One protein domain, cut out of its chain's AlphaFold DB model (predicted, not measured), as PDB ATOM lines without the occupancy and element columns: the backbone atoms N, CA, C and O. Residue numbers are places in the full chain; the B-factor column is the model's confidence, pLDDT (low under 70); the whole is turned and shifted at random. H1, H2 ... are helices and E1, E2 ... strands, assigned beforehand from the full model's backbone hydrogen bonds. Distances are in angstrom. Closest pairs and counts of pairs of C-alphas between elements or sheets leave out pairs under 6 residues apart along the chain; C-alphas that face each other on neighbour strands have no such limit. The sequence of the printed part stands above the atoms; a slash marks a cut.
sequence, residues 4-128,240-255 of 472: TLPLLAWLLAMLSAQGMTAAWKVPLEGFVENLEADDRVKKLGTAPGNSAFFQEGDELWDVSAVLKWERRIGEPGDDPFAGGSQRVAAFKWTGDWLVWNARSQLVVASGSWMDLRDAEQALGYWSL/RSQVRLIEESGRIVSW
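What this domain is: This is residues 4 to 128 and 240 to 255 of the 472 residues of an uncharacterized protein of Luteolibacter luteus (UniProt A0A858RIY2). A strongly twisted and curled sheet of seven short strands has helix H2 packed over one face, along E7 and E1, while residues 51 to 54 of the link from E2 to E3 pass over the other face. Two arms leave this body: H1, where residues 4 to 16 stick out free, and the ribbon-like hairpin of E4 and E5 with its long loop. The printed part has 141 residues, with three named helices and nine named strands in the order H1 E1 E2 E3 E4 E5 E6 E7 H2 H3 E8 E9. The large sheet has the order E2 - E3 - E6 - E7 - E1 - E8 - E9, all antiparallel; the class is mixed, helices and strands, with under half of the residues in named elements. The whole is loose, with a radius of gyration of the C-alphas of 17.9 A and spans of 61 by 42 by 30 A.

Where its parts are: H1, residues 4 to 15, is 16.5 A long and begins at C-alpha 4, (2.626, 61.818, -42.501). E1 is residues 20 to 24, 13.6 A; E2 is residues 42 to 44 and E3 residues 60 to 62. E4, residues 69 to 73, and E5, residues 87 to 91, are 12.0 A and 12.3 A long. E6 is residues 97 to 101, and E7, residues 106 to 111, is 16.2 A long. H2, residues 113 to 123, is 15.3 A long and begins at C-alpha 113, (30.093, 52.889, -36.597). H3 is residues 240 to 243, E8 residues 244 to 248, and E9, residues 251 to 254, ends at C-alpha 254, (40.532, 59.822, -46.073).

How they stand to each other: In the large sheet, E2 and E9 are the edge strands. Within hydrogen-bond range are N 44 and O 60 of the hairpin E2 and E3, 2.8 A; N 100 and O 61 of E6 and E3, 2.8 A; N 108 and O 99 of the hairpin E6 and E7, 2.7 A; N 22 and O 109 of E1 and E7, 3.0 A; N 23 and O 245 of E1 and E8, 2.8 A; and N 248 and O 251 of the hairpin E8 and E9, 2.8 A. H2 is on one face of the sheet, two layers, at a height over the sheet of 8.8 A. It is over E7 and E1 and runs along the strands, at 13 degrees to E1 on the local plane. Its closest C-alphas to E7 are those of Leu 116 and Ala 109, 6.7 A. H3 only grazes the sheet. The hairpin E4 and E5 has N 71 and O 89 3.0 A apart; the closest C-alphas of E4 and H2 are those of Trp 69 and Ala 122, 5.9 A. H1 is not on the large sheet. Every O i to N i+4 pair is within hydrogen-bond range in H1 and H2; H3 is too short for one.

The domain as a whole: The C-alphas farthest apart are those of Thr 4 and Ala 82, 63.1 A. Residues 129 to 239 are not printed, and C-alphas 128 and 240 are 9.7 A apart across the cut. The links E1 to E2, E2 to E3 and E4 to E5 are long. Mean pLDDT of the printed part is 77.1; residues 4 to 18 and 68 to 91 are under 70.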
ATOM      1  N   THR A   4       1.344  61.374 -41.929       53.28
ATOM      2  CA  THR A   4       2.626  61.818 -42.501       53.28
ATOM      3  C   THR A   4       3.805  61.715 -41.531       53.28
ATOM      4  O   THR A   4       4.912  61.416 -41.967       53.28
ATOM      5  N   LEU A   5       3.584  61.879 -40.221       49.94
ATOM      6  CA  LEU A   5       4.639  61.758 -39.203       49.94
ATOM      7  C   LEU A   5       5.285  60.359 -39.110       49.94
ATOM      8  O   LEU A   5       6.512  60.292 -39.073       49.94
ATOM      9  N   PRO A   6       4.526  59.239 -39.098       60.41
ATOM     10  CA  PRO A   6       5.138  57.914 -39.011       60.41
ATOM     11  C   PRO A   6       5.908  57.545 -40.283       60.41
ATOM     12  O   PRO A   6       6.912  56.854 -40.188       60.41
ATOM     13  N   LEU A   7       5.498  58.043 -41.455       55.44
ATOM     14  CA  LEU A   7       6.200  57.784 -42.716       55.44
ATOM     15  C   LEU A   7       7.539  58.537 -42.786       55.44
ATOM     16  O   LEU A   7       8.528  57.978 -43.247       55.44
ATOM     17  N   LEU A   8       7.579  59.777 -42.281       56.88
ATOM     18  CA  LEU A   8       8.807  60.572 -42.195       56.88
ATOM     19  C   LEU A   8       9.782  59.989 -41.163       56.88
ATOM     20  O   LEU A   8      10.972  59.907 -41.437       56.88
ATOM     21  N   ALA A   9       9.280  59.530 -40.011       52.38
ATOM     22  CA  ALA A   9      10.086  58.844 -39.001       52.38
ATOM     23  C   ALA A   9      10.621  57.492 -39.503       52.38
ATOM     24  O   ALA A   9      11.749  57.135 -39.189       52.38
ATOM     25  N   TRP A  10       9.852  56.764 -40.320       48.03
ATOM     26  CA  TRP A  10      10.291  55.509 -40.937       48.03
ATOM     27  C   TRP A  10      11.316  55.741 -42.057       48.03
ATOM     28  O   TRP A  10      12.297  55.014 -42.137       48.03
ATOM     29  N   LEU A  11      11.154  56.795 -42.868       43.84
ATOM     30  CA  LEU A  11      12.150  57.228 -43.859       43.84
ATOM     31  C   LEU A  11      13.441  57.742 -43.203       43.84
ATOM     32  O   LEU A  11      14.524  57.410 -43.669       43.84
ATOM     33  N   LEU A  12      13.345  58.495 -42.103       45.06
ATOM     34  CA  LEU A  12      14.506  58.943 -41.325       45.06
ATOM     35  C   LEU A  12      15.204  57.773 -40.613       45.06
ATOM     36  O   LEU A  12      16.428  57.726 -40.611       45.06
ATOM     37  N   ALA A  13      14.449  56.799 -40.090       42.31
ATOM     38  CA  ALA A  13      15.000  55.575 -39.500       42.31
ATOM     39  C   ALA A  13      15.672  54.661 -40.545       42.31
ATOM     40  O   ALA A  13      16.692  54.038 -40.257       42.31
ATOM     41  N   MET A  14      15.130  54.612 -41.768       39.16
ATOM     42  CA  MET A  14      15.733  53.924 -42.918       39.16
ATOM     43  C   MET A  14      17.022  54.607 -43.389       39.16
ATOM     44  O   MET A  14      17.978  53.925 -43.745       39.16
ATOM     45  N   LEU A  15      17.067  55.943 -43.364       39.91
ATOM     46  CA  LEU A  15      18.268  56.715 -43.695       39.91
ATOM     47  C   LEU A  15      19.357  56.594 -42.614       39.91
ATOM     48  O   LEU A  15      20.534  56.642 -42.945       39.91
ATOM     49  N   SER A  16      18.991  56.375 -41.345       42.34
ATOM     50  CA  SER A  16      19.947  56.140 -40.249       42.34
ATOM     51  C   SER A  16      20.464  54.697 -40.141       42.34
ATOM     52  O   SER A  16      21.265  54.416 -39.255       42.34
ATOM     53  N   ALA A  17      19.992  53.777 -40.991       47.38
ATOM     54  CA  ALA A  17      20.327  52.349 -40.931       47.38
ATOM     55  C   ALA A  17      21.186  51.856 -42.109       47.38
ATOM     56  O   ALA A  17      21.374  50.649 -42.256       47.38
ATOM     57  N   GLN A  18      21.706  52.750 -42.959       61.28
ATOM     58  CA  GLN A  18      22.724  52.346 -43.929       61.28
ATOM     59  C   GLN A  18      24.035  52.070 -43.192       61.28
ATOM     60  O   GLN A  18      24.584  52.957 -42.540       61.28
ATOM     61  N   GLY A  19      24.508  50.822 -43.283       71.94
ATOM     62  CA  GLY A  19      25.836  50.437 -42.820       71.94
ATOM     63  C   GLY A  19      26.892  51.340 -43.454       71.94
ATOM     64  O   GLY A  19      26.827  51.664 -44.642       71.94
ATOM     65  N   MET A  20      27.840  51.786 -42.641       88.88
ATOM     66  CA  MET A  20      28.990  52.556 -43.093       88.88
ATOM     67  C   MET A  20      30.022  51.580 -43.651       88.88
ATOM     68  O   MET A  20      30.186  50.492 -43.101       88.88
ATOM     69  N   THR A  21      30.733  51.971 -44.709       94.25
ATOM     70  CA  THR A  21      31.834  51.174 -45.261       94.25
ATOM     71  C   THR A  21      33.154  51.905 -45.079       94.25
ATOM     72  O   THR A  21      33.288  53.055 -45.497       94.25
ATOM     73  N   ALA A  22      34.134  51.242 -44.475       95.19
ATOM     74  CA  ALA A  22      35.476  51.776 -44.277       95.19
ATOM     75  C   ALA A  22      36.541  50.772 -44.697       95.19
ATOM     76  O   ALA A  22      36.268  49.579 -44.835       95.19
ATOM     77  N   ALA A  23      37.757  51.265 -44.904       95.75
ATOM     78  CA  ALA A  23      38.887  50.439 -45.267       95.75
ATOM     79  C   ALA A  23      40.167  50.857 -44.545       95.75
ATOM     80  O   ALA A  23      40.392  52.039 -44.278       95.75
ATOM     81  N   TRP A  24      41.027  49.875 -44.289       93.88
ATOM     82  CA  TRP A  24      42.339  50.072 -43.693       93.88
ATOM     83  C   TRP A  24      43.415  49.383 -44.523       93.88
ATOM     84  O   TRP A  24      43.267  48.221 -44.914       93.88
ATOM     85  N   LYS A  25      44.522  50.087 -44.757       92.38
ATOM     86  CA  LYS A  25      45.730  49.522 -45.347       92.38
ATOM     87  C   LYS A  25      46.652  49.032 -44.243       92.38
ATOM     88  O   LYS A  25      47.389  49.805 -43.640       92.38
ATOM     89  N   VAL A  26      46.581  47.740 -43.966       87.75
ATOM     90  CA  VAL A  26      47.370  47.086 -42.923       87.75
ATOM     91  C   VAL A  26      47.983  45.801 -43.476       87.75
ATOM     92  O   VAL A  26      47.350  45.162 -44.320       87.75
ATOM     93  N   PRO A  27      49.183  45.403 -43.022       83.88
ATOM     94  CA  PRO A  27      49.773  44.123 -43.397       83.88
ATOM     95  C   PRO A  27      48.875  42.979 -42.921       83.88
ATOM     96  O   PRO A  27      48.653  42.807 -41.718       83.88
ATOM     97  N   LEU A  28      48.329  42.208 -43.860       82.50
ATOM     98  CA  LEU A  28      47.428  41.103 -43.535       82.50
ATOM     99  C   LEU A  28      48.178  39.925 -42.901       82.50
ATOM    100  O   LEU A  28      47.572  39.131 -42.185       82.50
ATOM    101  N   GLU A  29      49.495  39.856 -43.098       79.75
ATOM    102  CA  GLU A  29      50.393  38.823 -42.575       79.75
ATOM    103  C   GLU A  29      50.368  38.738 -41.042       79.75
ATOM    104  O   GLU A  29      50.646  37.682 -40.480       79.75
ATOM    105  N   GLY A  30      49.988  39.823 -40.356       72.31
ATOM    106  CA  GLY A  30      49.768  39.815 -38.905       72.31
ATOM    107  C   GLY A  30      48.549  38.993 -38.461       72.31
ATOM    108  O   GLY A  30      48.433  38.662 -37.284       72.31
ATOM    109  N   PHE A  31      47.650  38.656 -39.390       76.75
ATOM    110  CA  PHE A  31      46.389  37.955 -39.134       76.75
ATOM    111  C   PHE A  31      46.308  36.615 -39.878       76.75
ATOM    112  O   PHE A  31      45.813  35.631 -39.322       76.75
ATOM    113  N   VAL A  32      46.796  36.575 -41.121       82.38
ATOM    114  CA  VAL A  32      46.768  35.417 -42.021       82.38
ATOM    115  C   VAL A  32      48.129  35.269 -42.699       82.38
ATOM    116  O   VAL A  32      48.512  36.122 -43.494       82.38
ATOM    117  N   GLU A  33      48.833  34.159 -42.470       81.31
ATOM    118  CA  GLU A  33      50.104  33.883 -43.166       81.31
ATOM    119  C   GLU A  33      49.897  33.513 -44.646       81.31
ATOM    120  O   GLU A  33      50.703  33.872 -45.501       81.31
ATOM    121  N   ASN A  34      48.821  32.783 -44.961       85.94
ATOM    122  CA  ASN A  34      48.478  32.383 -46.325       85.94
ATOM    123  C   ASN A  34      46.956  32.299 -46.508       85.94
ATOM    124  O   ASN A  34      46.303  31.428 -45.935       85.94
ATOM    125  N   LEU A  35      46.407  33.180 -47.350       87.81
ATOM    126  CA  LEU A  35      44.965  33.280 -47.600       87.81
ATOM    127  C   LEU A  35      44.353  32.022 -48.216       87.81
ATOM    128  O   LEU A  35      43.200  31.714 -47.934       87.81
ATOM    129  N   GLU A  36      45.099  31.296 -49.049       89.00
ATOM    130  CA  GLU A  36      44.582  30.106 -49.731       89.00
ATOM    131  C   GLU A  36      44.575  28.868 -48.827       89.00
ATOM    132  O   GLU A  36      43.796  27.942 -49.050       89.00
ATOM    133  N   ALA A  37      45.464  28.838 -47.831       89.12
ATOM    134  CA  ALA A  37      45.647  27.695 -46.940       89.12
ATOM    135  C   ALA A  37      44.873  27.814 -45.615       89.12
ATOM    136  O   ALA A  37      44.707  26.806 -44.929       89.12
ATOM    137  N   ASP A  38      44.418  29.014 -45.243       87.94
ATOM    138  CA  ASP A  38      43.687  29.261 -43.997       87.94
ATOM    139  C   ASP A  38      42.193  28.942 -44.156       87.94
ATOM    140  O   ASP A  38      41.466  29.605 -44.896       87.94
ATOM    141  N   ASP A  39      41.711  27.934 -43.428       89.94
ATOM    142  CA  ASP A  39      40.326  27.449 -43.474       89.94
ATOM    143  C   ASP A  39      39.297  28.448 -42.917       89.94
ATOM    144  O   ASP A  39      38.089  28.296 -43.134       89.94
ATOM    145  N   ARG A  40      39.762  29.485 -42.214       89.12
ATOM    146  CA  ARG A  40      38.937  30.586 -41.705       89.12
ATOM    147  C   ARG A  40      38.750  31.693 -42.742       89.12
ATOM    148  O   ARG A  40      37.903  32.559 -42.531       89.12
ATOM    149  N   VAL A  41      39.523  31.691 -43.827       92.00
ATOM    150  CA  VAL A  41      39.395  32.652 -44.926       92.00
ATOM    151  C   VAL A  41      38.620  32.004 -46.065       92.00
ATOM    152  O   VAL A  41      38.805  30.834 -46.390       92.00
ATOM    153  N   LYS A  42      37.741  32.771 -46.714       94.44
ATOM    154  CA  LYS A  42      36.999  32.285 -47.880       94.44
ATOM    155  C   LYS A  42      37.125  33.235 -49.060       94.44
ATOM    156  O   LYS A  42      36.690  34.380 -48.982       94.44
ATOM    157  N   LYS A  43      37.619  32.739 -50.198       95.88
ATOM    158  CA  LYS A  43      37.572  33.483 -51.465       95.88
ATOM    159  C   LYS A  43      36.121  33.741 -51.872       95.88
ATOM    160  O   LYS A  43      35.300  32.818 -51.908       95.88
ATOM    161  N   LEU A  44      35.804  34.989 -52.184       95.81
ATOM    162  CA  LEU A  44      34.483  35.411 -52.625       95.81
ATOM    163  C   LEU A  44      34.422  35.420 -54.155       95.81
ATOM    164  O   LEU A  44      35.335  35.894 -54.824       95.81
ATOM    165  N   GLY A  45      33.333  34.890 -54.715       92.38
ATOM    166  CA  GLY A  45      33.095  34.918 -56.164       92.38
ATOM    167  C   GLY A  45      32.555  36.259 -56.673       92.38
ATOM    168  O   GLY A  45      32.623  36.528 -57.867       92.38
ATOM    169  N   THR A  46      32.008  37.087 -55.780       93.62
ATOM    170  CA  THR A  46      31.444  38.414 -56.062       93.62
ATOM    171  C   THR A  46      31.601  39.316 -54.839       93.62
ATOM    172  O   THR A  46      31.721  38.818 -53.718       93.62
ATOM    173  N   ALA A  47      31.541  40.636 -55.033       95.00
ATOM    174  CA  ALA A  47      31.540  41.594 -53.929       95.00
ATOM    175  C   ALA A  47      30.346  41.365 -52.974       95.00
ATOM    176  O   ALA A  47      29.240  41.080 -53.447       95.00
ATOM    177  N   PRO A  48      30.541  41.487 -51.645       93.12
ATOM    178  CA  PRO A  48      29.483  41.265 -50.651       93.12
ATOM    179  C   PRO A  48      28.451  42.406 -50.592       93.12
ATOM    180  O   PRO A  48      27.380  42.241 -50.014       93.12
ATOM    181  N   GLY A  49      28.760  43.558 -51.191       90.62
ATOM    182  CA  GLY A  49      27.901  44.735 -51.236       90.62
ATOM    183  C   GLY A  49      28.313  45.690 -52.353       90.62
ATOM    184  O   GLY A  49      29.354  45.512 -52.988       90.62
ATOM    185  N   ASN A  50      27.485  46.705 -52.598       90.19
ATOM    186  CA  ASN A  50      27.815  47.788 -53.518       90.19
ATOM    187  C   ASN A  50      28.648  48.837 -52.770       90.19
ATOM    188  O   ASN A  50      28.103  49.537 -51.922       90.19
ATOM    189  N   SER A  51      29.944  48.908 -53.065       93.81
ATOM    190  CA  SER A  51      30.883  49.829 -52.426       93.81
ATOM    191  C   SER A  51      31.896  50.342 -53.444       93.81
ATOM    192  O   SER A  51      32.377  49.580 -54.288       93.81
ATOM    193  N   ALA A  52      32.271  51.615 -53.321       95.19
ATOM    194  CA  ALA A  52      33.325  52.239 -54.118       95.19
ATOM    195  C   ALA A  52      34.704  51.562 -53.961       95.19
ATOM    196  O   ALA A  52      35.569  51.730 -54.824       95.19
ATOM    197  N   PHE A  53      34.917  50.782 -52.893       96.25
ATOM    198  CA  PHE A  53      36.152  50.023 -52.666       96.25
ATOM    199  C   PHE A  53      36.302  48.786 -53.563       96.25
ATOM    200  O   PHE A  53      37.394  48.212 -53.619       96.25
ATOM    201  N   PHE A  54      35.247  48.374 -54.272       96.50
ATOM    202  CA  PHE A  54      35.250  47.186 -55.122       96.50
ATOM    203  C   PHE A  54      35.105  47.542 -56.603       96.50
ATOM    204  O   PHE A  54      34.342  48.429 -56.983       96.50
ATOM    205  N   GLN A  55      35.832  46.823 -57.453       94.88
ATOM    206  CA  GLN A  55      35.681  46.844 -58.906       94.88
ATOM    207  C   GLN A  55      35.335  45.452 -59.434       94.88
ATOM    208  O   GLN A  55      35.587  44.431 -58.791       94.88
ATOM    209  N   GLU A  56      34.730  45.413 -60.621       93.50
ATOM    210  CA  GLU A  56      34.457  44.154 -61.306       93.50
ATOM    211  C   GLU A  56      35.770  43.406 -61.577       93.50
ATOM    212  O   GLU A  56      36.716  43.969 -62.127       93.50
ATOM    213  N   GLY A  57      35.822  42.135 -61.174       93.44
ATOM    214  CA  GLY A  57      37.017  41.298 -61.292       93.44
ATOM    215  C   GLY A  57      37.985  41.374 -60.109       93.44
ATOM    216  O   GLY A  57      39.002  40.683 -60.147       93.44
ATOM    217  N   ASP A  58      37.684  42.153 -59.061       96.75
ATOM    218  CA  ASP A  58      38.504  42.164 -57.847       96.75
ATOM    219  C   ASP A  58      38.573  40.777 -57.201       96.75
ATOM    220  O   ASP A  58      37.573  40.072 -57.044       96.75
ATOM    221  N   GLU A  59      39.777  40.404 -56.780       96.50
ATOM    222  CA  GLU A  59      40.001  39.218 -55.972       96.50
ATOM    223  C   GLU A  59      39.754  39.550 -54.496       96.50
ATOM    224  O   GLU A  59      40.521  40.276 -53.858       96.50
ATOM    225  N   LEU A  60      38.648  39.017 -53.973       96.94
ATOM    226  CA  LEU A  60      38.117  39.334 -52.654       96.94
ATOM    227  C   LEU A  60      38.136  38.105 -51.744       96.94
ATOM    228  O   LEU A  60      37.760  37.006 -52.155       96.94
ATOM    229  N   TRP A  61      38.517  38.309 -50.489       96.62
ATOM    230  CA  TRP A  61      38.602  37.259 -49.477       96.62
ATOM    231  C   TRP A  61      37.852  37.687 -48.220       96.62
ATOM    232  O   TRP A  61      38.153  38.727 -47.647       96.62
ATOM    233  N   ASP A  62      36.880  36.899 -47.775       95.38
ATOM    234  CA  ASP A  62      36.236  37.092 -46.476       95.38
ATOM    235  C   ASP A  62      37.222  36.728 -45.365       95.38
ATOM    236  O   ASP A  62      37.681  35.585 -45.280       95.38
ATOM    237  N   VAL A  63      37.547  37.720 -44.534       92.56
ATOM    238  CA  VAL A  63      38.496  37.614 -43.414       92.56
ATOM    239  C   VAL A  63      37.808  37.815 -42.056       92.56
ATOM    240  O   VAL A  63      38.475  37.902 -41.020       92.56
ATOM    241  N   SER A  64      36.470  37.841 -42.025       90.94
ATOM    242  CA  SER A  64      35.665  38.063 -40.810       90.94
ATOM    243  C   SER A  64      35.939  37.051 -39.693       90.94
ATOM    244  O   SER A  64      35.887  37.395 -38.511       90.94
ATOM    245  N   ALA A  65      36.272  35.805 -40.046       86.50
ATOM    246  CA  ALA A  65      36.558  34.744 -39.083       86.50
ATOM    247  C   ALA A  65      38.025  34.694 -38.621       86.50
ATOM    248  O   ALA A  65      38.321  33.985 -37.647       86.50
ATOM    249  N   VAL A  66      38.927  35.434 -39.280       79.50
ATOM    250  CA  VAL A  66      40.342  35.520 -38.887       79.50
ATOM    251  C   VAL A  66      40.613  36.675 -37.940       79.50
ATOM    252  O   VAL A  66      41.449  36.535 -37.049       79.50
ATOM    253  N   LEU A  67      39.855  37.766 -38.058       71.50
ATOM    254  CA  LEU A  67      39.849  38.866 -37.097       71.50
ATOM    255  C   LEU A  67      39.186  38.440 -35.776       71.50
ATOM    256  O   LEU A  67      38.114  38.900 -35.389       71.50
ATOM    257  N   LYS A  68      39.847  37.510 -35.083       63.50
ATOM    258  CA  LYS A  68      39.641  37.176 -33.679       63.50
ATOM    259  C   LYS A  68      40.736  37.888 -32.913       63.50
ATOM    260  O   LYS A  68      41.877  37.437 -32.925       63.50
ATOM    261  N   TRP A  69      40.406  38.994 -32.265       63.12
ATOM    262  CA  TRP A  69      41.353  39.618 -31.355       63.12
ATOM    263  C   TRP A  69      41.037  39.223 -29.924       63.12
ATOM    264  O   TRP A  69      39.888  39.133 -29.478       63.12
ATOM    265  N   GLU A  70      42.122  38.952 -29.223       54.88
ATOM    266  CA  GLU A  70      42.151  38.532 -27.845       54.88
ATOM    267  C   GLU A  70      42.348  39.777 -26.988       54.88
ATOM    268  O   GLU A  70      43.453  40.311 -26.876       54.88
ATOM    269  N   ARG A  71      41.271  40.285 -26.384       47.22
ATOM    270  CA  ARG A  71      41.427  41.347 -25.394       47.22
ATOM    271  C   ARG A  71      41.917  40.708 -24.102       47.22
ATOM    272  O   ARG A  71      41.188  39.931 -23.485       47.22
ATOM    273  N   ARG A  72      43.131  41.068 -23.689       47.16
ATOM    274  CA  ARG A  72      43.657  40.754 -22.358       47.16
ATOM    275  C   ARG A  72      42.864  41.565 -21.342       47.16
ATOM    276  O   ARG A  72      43.020  42.779 -21.252       47.16
ATOM    277  N   ILE A  73      41.957  40.905 -20.637       46.72
ATOM    278  CA  ILE A  73      41.263  41.494 -19.498       46.72
ATOM    279  C   ILE A  73      42.005  40.970 -18.271       46.72
ATOM    280  O   ILE A  73      42.018  39.761 -18.034       46.72
ATOM    281  N   GLY A  74      42.675  41.862 -17.537       41.34
ATOM    282  CA  GLY A  74      43.230  41.502 -16.234       41.34
ATOM    283  C   GLY A  74      42.098  41.035 -15.322       41.34
ATOM    284  O   GLY A  74      41.040  41.671 -15.288       41.34
ATOM    285  N   GLU A  75      42.276  39.915 -14.621       42.78
ATOM    286  CA  GLU A  75      41.373  39.607 -13.516       42.78
ATOM    287  C   GLU A  75      41.588  40.660 -12.409       42.78
ATOM    288  O   GLU A  75      42.712  41.141 -12.229       42.78
ATOM    289  N   PRO A  76      40.534  41.070 -11.679       39.16
ATOM    290  CA  PRO A  76      40.688  42.015 -10.580       39.16
ATOM    291  C   PRO A  76      41.702  41.480  -9.558       39.16
ATOM    292  O   PRO A  76      41.441  40.480  -8.891       39.16
ATOM    293  N   GLY A  77      42.852  42.151  -9.439       43.94
ATOM    294  CA  GLY A  77      43.901  41.821  -8.470       43.94
ATOM    295  C   GLY A  77      45.179  41.186  -9.031       43.94
ATOM    296  O   GLY A  77      46.124  41.025  -8.257       43.94
ATOM    297  N   ASP A  78      45.262  40.887 -10.330       40.84
ATOM    298  CA  ASP A  78      46.507  40.381 -10.923       40.84
ATOM    299  C   ASP A  78      47.540  41.500 -11.146       40.84
ATOM    300  O   ASP A  78      47.237  42.596 -11.623       40.84
ATOM    301  N   ASP A  79      48.791  41.214 -10.781       42.12
ATOM    302  CA  ASP A  79      49.953  42.048 -11.088       42.12
ATOM    303  C   ASP A  79      50.225  41.987 -12.605       42.12
ATOM    304  O   ASP A  79      50.456  40.891 -13.122       42.12
ATOM    305  N   PRO A  80      50.236  43.121 -13.335       36.97
ATOM    306  CA  PRO A  80      50.468  43.147 -14.782       36.97
ATOM    307  C   PRO A  80      51.854  42.626 -15.207       36.97
ATOM    308  O   PRO A  80      52.082  42.426 -16.403       36.97
ATOM    309  N   PHE A  81      52.763  42.377 -14.257       39.66
ATOM    310  CA  PHE A  81      54.087  41.793 -14.486       39.66
ATOM    311  C   PHE A  81      54.258  40.383 -13.902       39.66
ATOM    312  O   PHE A  81      55.270  39.731 -14.177       39.66
ATOM    313  N   ALA A  82      53.283  39.868 -13.147       41.53
ATOM    314  CA  ALA A  82      53.229  38.450 -12.822       41.53
ATOM    315  C   ALA A  82      52.559  37.727 -13.995       41.53
ATOM    316  O   ALA A  82      51.508  38.146 -14.467       41.53
ATOM    317  N   GLY A  83      53.155  36.641 -14.491       36.16
ATOM    318  CA  GLY A  83      52.606  35.817 -15.579       36.16
ATOM    319  C   GLY A  83      51.329  35.047 -15.203       36.16
ATOM    320  O   GLY A  83      51.261  33.842 -15.433       36.16
ATOM    321  N   GLY A  84      50.356  35.714 -14.578       41.00
ATOM    322  CA  GLY A  84      49.042  35.194 -14.223       41.00
ATOM    323  C   GLY A  84      48.186  34.907 -15.455       41.00
ATOM    324  O   GLY A  84      48.412  35.434 -16.549       41.00
ATOM    325  N   SER A  85      47.214  34.013 -15.280       42.22
ATOM    326  CA  SER A  85      46.322  33.534 -16.335       42.22
ATOM    327  C   SER A  85      45.360  34.634 -16.780       42.22
ATOM    328  O   SER A  85      44.246  34.749 -16.278       42.22
ATOM    329  N   GLN A  86      45.794  35.437 -17.748       46.03
ATOM    330  CA  GLN A  86      44.976  36.467 -18.382       46.03
ATOM    331  C   GLN A  86      43.717  35.841 -18.996       46.03
ATOM    332  O   GLN A  86      43.804  34.913 -19.807       46.03
ATOM    333  N   ARG A  87      42.533  36.370 -18.658       44.66
ATOM    334  CA  ARG A  87      41.318  36.036 -19.401       44.66
ATOM    335  C   ARG A  87      41.346  36.766 -20.728       44.66
ATOM    336  O   ARG A  87      41.216  37.986 -20.813       44.66
ATOM    337  N   VAL A  88      41.491  35.976 -21.773       50.53
ATOM    338  CA  VAL A  88      41.316  36.417 -23.140       50.53
ATOM    339  C   VAL A  88      39.824  36.432 -23.459       50.53
ATOM    340  O   VAL A  88      39.180  35.383 -23.531       50.53
ATOM    341  N   ALA A  89      39.258  37.617 -23.670       55.03
ATOM    342  CA  ALA A  89      37.970  37.724 -24.341       55.03
ATOM    343  C   ALA A  89      38.215  37.694 -25.854       55.03
ATOM    344  O   ALA A  89      38.790  38.630 -26.408       55.03
ATOM    345  N   ALA A  90      37.792  36.610 -26.506       60.72
ATOM    346  CA  ALA A  90      37.801  36.508 -27.958       60.72
ATOM    347  C   ALA A  90      36.617  37.300 -28.524       60.72
ATOM    348  O   ALA A  90      35.457  36.910 -28.352       60.72
ATOM    349  N   PHE A  91      36.907  38.411 -29.194       64.81
ATOM    350  CA  PHE A  91      35.900  39.160 -29.938       64.81
ATOM    351  C   PHE A  91      35.756  38.572 -31.344       64.81
ATOM    352  O   PHE A  91      36.725  38.111 -31.947       64.81
ATOM    353  N   LYS A  92      34.517  38.533 -31.837       78.38
ATOM    354  CA  LYS A  92      34.186  38.147 -33.212       78.38
ATOM    355  C   LYS A  92      33.604  39.359 -33.920       78.38
ATOM    356  O   LYS A  92      32.888  40.132 -33.286       78.38
ATOM    357  N   TRP A  93      33.868  39.471 -35.216       83.81
ATOM    358  CA  TRP A  93      33.240  40.466 -36.077       83.81
ATOM    359  C   TRP A  93      31.704  40.408 -35.980       83.81
ATOM    360  O   TRP A  93      31.122  39.324 -36.079       83.81
ATOM    361  N   THR A  94      31.062  41.562 -35.768       84.00
ATOM    362  CA  THR A  94      29.596  41.697 -35.654       84.00
ATOM    363  C   THR A  94      28.951  42.566 -36.731       84.00
ATOM    364  O   THR A  94      27.724  42.639 -36.758       84.00
ATOM    365  N   GLY A  95      29.744  43.199 -37.601       86.00
ATOM    366  CA  GLY A  95      29.221  43.950 -38.740       86.00
ATOM    367  C   GLY A  95      28.755  43.042 -39.882       86.00
ATOM    368  O   GLY A  95      28.787  41.814 -39.787       86.00
ATOM    369  N   ASP A  96      28.349  43.655 -40.992       91.56
ATOM    370  CA  ASP A  96      27.739  42.959 -42.127       91.56
ATOM    371  C   ASP A  96      28.744  42.057 -42.852       91.56
ATOM    372  O   ASP A  96      28.462  40.892 -43.134       91.56
ATOM    373  N   TRP A  97      29.930  42.592 -43.153       94.06
ATOM    374  CA  TRP A  97      31.004  41.865 -43.828       94.06
ATOM    375  C   TRP A  97      32.361  42.534 -43.603       94.06
ATOM    376  O   TRP A  97      32.444  43.727 -43.312       94.06
ATOM    377  N   LEU A  98      33.423  41.744 -43.755       94.56
ATOM    378  CA  LEU A  98      34.815  42.150 -43.578       94.56
ATOM    379  C   LEU A  98      35.677  41.393 -44.591       94.56
ATOM    380  O   LEU A  98      35.797  40.168 -44.528       94.56
ATOM    381  N   VAL A  99      36.229  42.115 -45.556       95.81
ATOM    382  CA  VAL A  99      36.815  41.553 -46.773       95.81
ATOM    383  C   VAL A  99      38.183  42.151 -47.036       95.81
ATOM    384  O   VAL A  99      38.353  43.363 -47.029       95.81
ATOM    385  N   TRP A 100      39.152  41.305 -47.348       96.19
ATOM    386  CA  TRP A 100      40.411  41.721 -47.938       96.19
ATOM    387  C   TRP A 100      40.285  41.825 -49.460       96.19
ATOM    388  O   TRP A 100      39.848  40.876 -50.116       96.19
ATOM    389  N   ASN A 101      40.687  42.964 -50.023       96.19
ATOM    390  CA  ASN A 101      40.769  43.176 -51.466       96.19
ATOM    391  C   ASN A 101      42.232  43.102 -51.924       96.19
ATOM    392  O   ASN A 101      43.032  43.986 -51.614       96.19
ATOM    393  N   ALA A 102      42.574  42.074 -52.705       93.75
ATOM    394  CA  ALA A 102      43.946  41.841 -53.149       93.75
ATOM    395  C   ALA A 102      44.458  42.899 -54.146       93.75
ATOM    396  O   ALA A 102      45.664  43.127 -54.225       93.75
ATOM    397  N   ARG A 103      43.580  43.583 -54.893       94.12
ATOM    398  CA  ARG A 103      44.010  44.645 -55.820       94.12
ATOM    399  C   ARG A 103      44.455  45.891 -55.062       94.12
ATOM    400  O   ARG A 103      45.510  46.445 -55.355       94.12
ATOM    401  N   SER A 104      43.626  46.359 -54.131       92.06
ATOM    402  CA  SER A 104      43.895  47.583 -53.372       92.06
ATOM    403  C   SER A 104      44.768  47.348 -52.142       92.06
ATOM    404  O   SER A 104      45.308  48.314 -51.607       92.06
ATOM    405  N   GLN A 105      44.939  46.088 -51.728       92.75
ATOM    406  CA  GLN A 105      45.631  45.702 -50.498       92.75
ATOM    407  C   GLN A 105      44.991  46.390 -49.280       92.75
ATOM    408  O   GLN A 105      45.668  46.994 -48.448       92.75
ATOM    409  N   LEU A 106      43.655  46.345 -49.218       94.69
ATOM    410  CA  LEU A 106      42.852  46.949 -48.157       94.69
ATOM    411  C   LEU A 106      41.971  45.907 -47.474       94.69
ATOM    412  O   LEU A 106      41.319  45.100 -48.145       94.69
ATOM    413  N   VAL A 107      41.881  45.985 -46.146       95.19
ATOM    414  CA  VAL A 107      40.799  45.355 -45.384       95.19
ATOM    415  C   VAL A 107      39.621  46.316 -45.424       95.19
ATOM    416  O   VAL A 107      39.729  47.424 -44.915       95.19
ATOM    417  N   VAL A 108      38.515  45.914 -46.035       96.69
ATOM    418  CA  VAL A 108      37.286  46.697 -46.194       96.69
ATOM    419  C   VAL A 108      36.198  46.081 -45.320       96.69
ATOM    420  O   VAL A 108      36.005  44.868 -45.342       96.69
ATOM    421  N   ALA A 109      35.462  46.892 -44.571       95.38
ATOM    422  CA  ALA A 109      34.385  46.435 -43.701       95.38
ATOM    423  C   ALA A 109      33.116  47.256 -43.906       95.38
ATOM    424  O   ALA A 109      33.205  48.466 -44.104       95.38
ATOM    425  N   SER A 110      31.955  46.613 -43.766       95.00
ATOM    426  CA  SER A 110      30.656  47.284 -43.639       95.00
ATOM    427  C   SER A 110      29.999  46.936 -42.316       95.00
ATOM    428  O   SER A 110      29.952  45.767 -41.933       95.00
ATOM    429  N   GLY A 111      29.445  47.934 -41.639       90.19
ATOM    430  CA  GLY A 111      28.660  47.728 -40.427       90.19
ATOM    431  C   GLY A 111      28.240  49.040 -39.779       90.19
ATOM    432  O   GLY A 111      28.296  50.111 -40.388       90.19
ATOM    433  N   SER A 112      27.820  48.972 -38.517       81.44
ATOM    434  CA  SER A 112      27.613  50.185 -37.728       81.44
ATOM    435  C   SER A 112      28.951  50.879 -37.443       81.44
ATOM    436  O   SER A 112      30.012  50.256 -37.488       81.44
ATOM    437  N   TRP A 113      28.908  52.160 -37.064       77.56
ATOM    438  CA  TRP A 113      30.093  52.889 -36.597       77.56
ATOM    439  C   TRP A 113      30.888  52.115 -35.533       77.56
ATOM    440  O   TRP A 113      32.114  52.047 -35.589       77.56
ATOM    441  N   MET A 114      30.182  51.486 -34.587       74.06
ATOM    442  CA  MET A 114      30.804  50.707 -33.517       74.06
ATOM    443  C   MET A 114      31.499  49.446 -34.038       74.06
ATOM    444  O   MET A 114      32.546  49.091 -33.500       74.06
ATOM    445  N   ASP A 115      30.958  48.800 -35.076       81.88
ATOM    446  CA  ASP A 115      31.610  47.656 -35.722       81.88
ATOM    447  C   ASP A 115      32.886  48.115 -36.446       81.88
ATOM    448  O   ASP A 115      33.945  47.520 -36.276       81.88
ATOM    449  N   LEU A 116      32.835  49.222 -37.195       85.06
ATOM    450  CA  LEU A 116      34.021  49.744 -37.884       85.06
ATOM    451  C   LEU A 116      35.136  50.145 -36.907       85.06
ATOM    452  O   LEU A 116      36.302  49.850 -37.159       85.06
ATOM    453  N   ARG A 117      34.791  50.765 -35.772       77.25
ATOM    454  CA  ARG A 117      35.756  51.079 -34.704       77.25
ATOM    455  C   ARG A 117      36.358  49.820 -34.067       77.25
ATOM    456  O   ARG A 117      37.535  49.820 -33.716       77.25
ATOM    457  N   ASP A 118      35.582  48.745 -33.944       76.44
ATOM    458  CA  ASP A 118      36.094  47.457 -33.468       76.44
ATOM    459  C   ASP A 118      37.119  46.860 -34.432       76.44
ATOM    460  O   ASP A 118      38.201  46.456 -34.001       76.44
ATOM    461  N   ALA A 119      36.805  46.840 -35.732       83.81
ATOM    462  CA  ALA A 119      37.762  46.418 -36.752       83.81
ATOM    463  C   ALA A 119      39.022  47.287 -36.713       83.81
ATOM    464  O   ALA A 119      40.126  46.756 -36.697       83.81
ATOM    465  N   GLU A 120      38.873  48.607 -36.623       83.06
ATOM    466  CA  GLU A 120      39.985  49.551 -36.519       83.06
ATOM    467  C   GLU A 120      40.941  49.220 -35.358       83.06
ATOM    468  O   GLU A 120      42.160  49.159 -35.546       83.06
ATOM    469  N   GLN A 121      40.392  48.979 -34.163       76.00
ATOM    470  CA  GLN A 121      41.176  48.604 -32.984       76.00
ATOM    471  C   GLN A 121      41.862  47.246 -33.175       76.00
ATOM    472  O   GLN A 121      43.035  47.096 -32.833       76.00
ATOM    473  N   ALA A 122      41.141  46.271 -33.724       79.56
ATOM    474  CA  ALA A 122      41.638  44.920 -33.950       79.56
ATOM    475  C   ALA A 122      42.769  44.859 -34.977       79.56
ATOM    476  O   ALA A 122      43.735  44.121 -34.797       79.56
ATOM    477  N   LEU A 123      42.652  45.661 -36.035       83.06
ATOM    478  CA  LEU A 123      43.665  45.800 -37.072       83.06
ATOM    479  C   LEU A 123      44.921  46.512 -36.556       83.06
ATOM    480  O   LEU A 123      45.968  46.437 -37.193       83.06
ATOM    481  N   GLY A 124      44.828  47.205 -35.416       77.00
ATOM    482  CA  GLY A 124      45.969  47.824 -34.751       77.00
ATOM    483  C   GLY A 124      46.670  48.879 -35.604       77.00
ATOM    484  O   GLY A 124      47.858  49.122 -35.398       77.00
ATOM    485  N   TYR A 125      45.977  49.506 -36.562       79.31
ATOM    486  CA  TYR A 125      46.639  50.354 -37.561       79.31
ATOM    487  C   TYR A 125      47.386  51.553 -36.933       79.31
ATOM    488  O   TYR A 125      48.402  51.995 -37.459       79.31
ATOM    489  N   TRP A 126      46.929  52.040 -35.771       73.12
ATOM    490  CA  TRP A 126      47.593  53.085 -34.982       73.12
ATOM    491  C   TRP A 126      49.009  52.712 -34.530       73.12
ATOM    492  O   TRP A 126      49.815  53.588 -34.234       73.12
ATOM    493  N   SER A 127      49.290  51.411 -34.431       73.69
ATOM    494  CA  SER A 127      50.577  50.860 -34.002       73.69
ATOM    495  C   SER A 127      51.498  50.506 -35.167       73.69
ATOM    496  O   SER A 127      52.604  50.012 -34.940       73.69
ATOM    497  N   LEU A 128      51.061  50.742 -36.411       80.81
ATOM    498  CA  LEU A 128      51.918  50.512 -37.565       80.81
ATOM    499  C   LEU A 128      53.178  51.365 -37.432       80.81
ATOM    500  O   LEU A 128      53.077  52.547 -37.109       80.81
ATOM    501  N   ARG A 240      50.145  58.068 -44.469       85.44
ATOM    502  CA  ARG A 240      49.278  57.817 -43.310       85.44
ATOM    503  C   ARG A 240      47.829  58.224 -43.568       85.44
ATOM    504  O   ARG A 240      46.914  57.493 -43.199       85.44
ATOM    505  N   SER A 241      47.620  59.325 -44.287       83.94
ATOM    506  CA  SER A 241      46.296  59.773 -44.745       83.94
ATOM    507  C   SER A 241      45.567  58.769 -45.654       83.94
ATOM    508  O   SER A 241      44.345  58.843 -45.793       83.94
ATOM    509  N   GLN A 242      46.283  57.812 -46.249       89.19
ATOM    510  CA  GLN A 242      45.744  56.751 -47.104       89.19
ATOM    511  C   GLN A 242      45.633  55.397 -46.390       89.19
ATOM    512  O   GLN A 242      45.104  54.446 -46.964       89.19
ATOM    513  N   VAL A 243      46.112  55.295 -45.145       90.00
ATOM    514  CA  VAL A 243      46.016  54.066 -44.347       90.00
ATOM    515  C   VAL A 243      44.589  53.821 -43.879       90.00
ATOM    516  O   VAL A 243      44.193  52.670 -43.755       90.00
ATOM    517  N   ARG A 244      43.809  54.876 -43.639       90.62
ATOM    518  CA  ARG A 244      42.436  54.780 -43.140       90.62
ATOM    519  C   ARG A 244      41.494  55.560 -44.045       90.62
ATOM    520  O   ARG A 244      41.666  56.760 -44.251       90.62
ATOM    521  N   LEU A 245      40.502  54.870 -44.591       93.81
ATOM    522  CA  LEU A 245      39.611  55.374 -45.629       93.81
ATOM    523  C   LEU A 245      38.155  55.075 -45.267       93.81
ATOM    524  O   LEU A 245      37.863  54.082 -44.601       93.81
ATOM    525  N   ILE A 246      37.236  55.909 -45.738       93.56
ATOM    526  CA  ILE A 246      35.793  55.718 -45.573       93.56
ATOM    527  C   ILE A 246      35.073  56.031 -46.881       93.56
ATOM    528  O   ILE A 246      35.526  56.856 -47.677       93.56
ATOM    529  N   GLU A 247      33.974  55.327 -47.129       92.88
ATOM    530  CA  GLU A 247      33.085  55.620 -48.243       92.88
ATOM    531  C   GLU A 247      32.016  56.632 -47.825       92.88
ATOM    532  O   GLU A 247      31.160  56.350 -46.987       92.88
ATOM    533  N   GLU A 248      32.030  57.797 -48.465       87.88
ATOM    534  CA  GLU A 248      31.042  58.852 -48.280       87.88
ATOM    535  C   GLU A 248      30.399  59.205 -49.616       87.88
ATOM    536  O   GLU A 248      31.069  59.582 -50.579       87.88
ATOM    537  N   SER A 249      29.069  59.095 -49.693       84.62
ATOM    538  CA  SER A 249      28.301  59.428 -50.905       84.62
ATOM    539  C   SER A 249      28.833  58.745 -52.181       84.62
ATOM    540  O   SER A 249      28.863  59.352 -53.255       84.62
ATOM    541  N   GLY A 250      29.285  57.489 -52.064       86.88
ATOM    542  CA  GLY A 250      29.846  56.702 -53.169       86.88
ATOM    543  C   GLY A 250      31.272  57.091 -53.576       86.88
ATOM    544  O   GLY A 250      31.707  56.751 -54.679       86.88
ATOM    545  N   ARG A 251      32.001  57.834 -52.735       91.50
ATOM    546  CA  ARG A 251      33.405  58.207 -52.949       91.50
ATOM    547  C   ARG A 251      34.263  57.737 -51.788       91.50
ATOM    548  O   ARG A 251      33.848  57.819 -50.641       91.50
ATOM    549  N   ILE A 252      35.480  57.305 -52.097       93.31
ATOM    550  CA  ILE A 252      36.490  56.988 -51.087       93.31
ATOM    551  C   ILE A 252      37.176  58.286 -50.673       93.31
ATOM    552  O   ILE A 252      37.737  58.987 -51.520       93.31
ATOM    553  N   VAL A 253      37.149  58.586 -49.381       90.56
ATOM    554  CA  VAL A 253      37.850  59.726 -48.782       90.56
ATOM    555  C   VAL A 253      38.736  59.253 -47.632       90.56
ATOM    556  O   VAL A 253      38.556  58.156 -47.100       90.56
ATOM    557  N   SER A 254      39.727  60.071 -47.269       86.75
ATOM    558  CA  SER A 254      40.532  59.822 -46.073       86.75
ATOM    559  C   SER A 254      39.623  59.870 -44.854       86.75
ATOM    560  O   SER A 254      38.942  60.869 -44.625       86.75
ATOM    561  N   TRP A 255      39.617  58.796 -44.072       83.44
ATOM    562  CA  TRP A 255      38.926  58.785 -42.795       83.44
ATOM    563  C   TRP A 255      39.875  59.347 -41.751       83.44
ATOM    564  O   TRP A 255      40.459  58.636 -40.929       83.44
TER     565      TRP A 255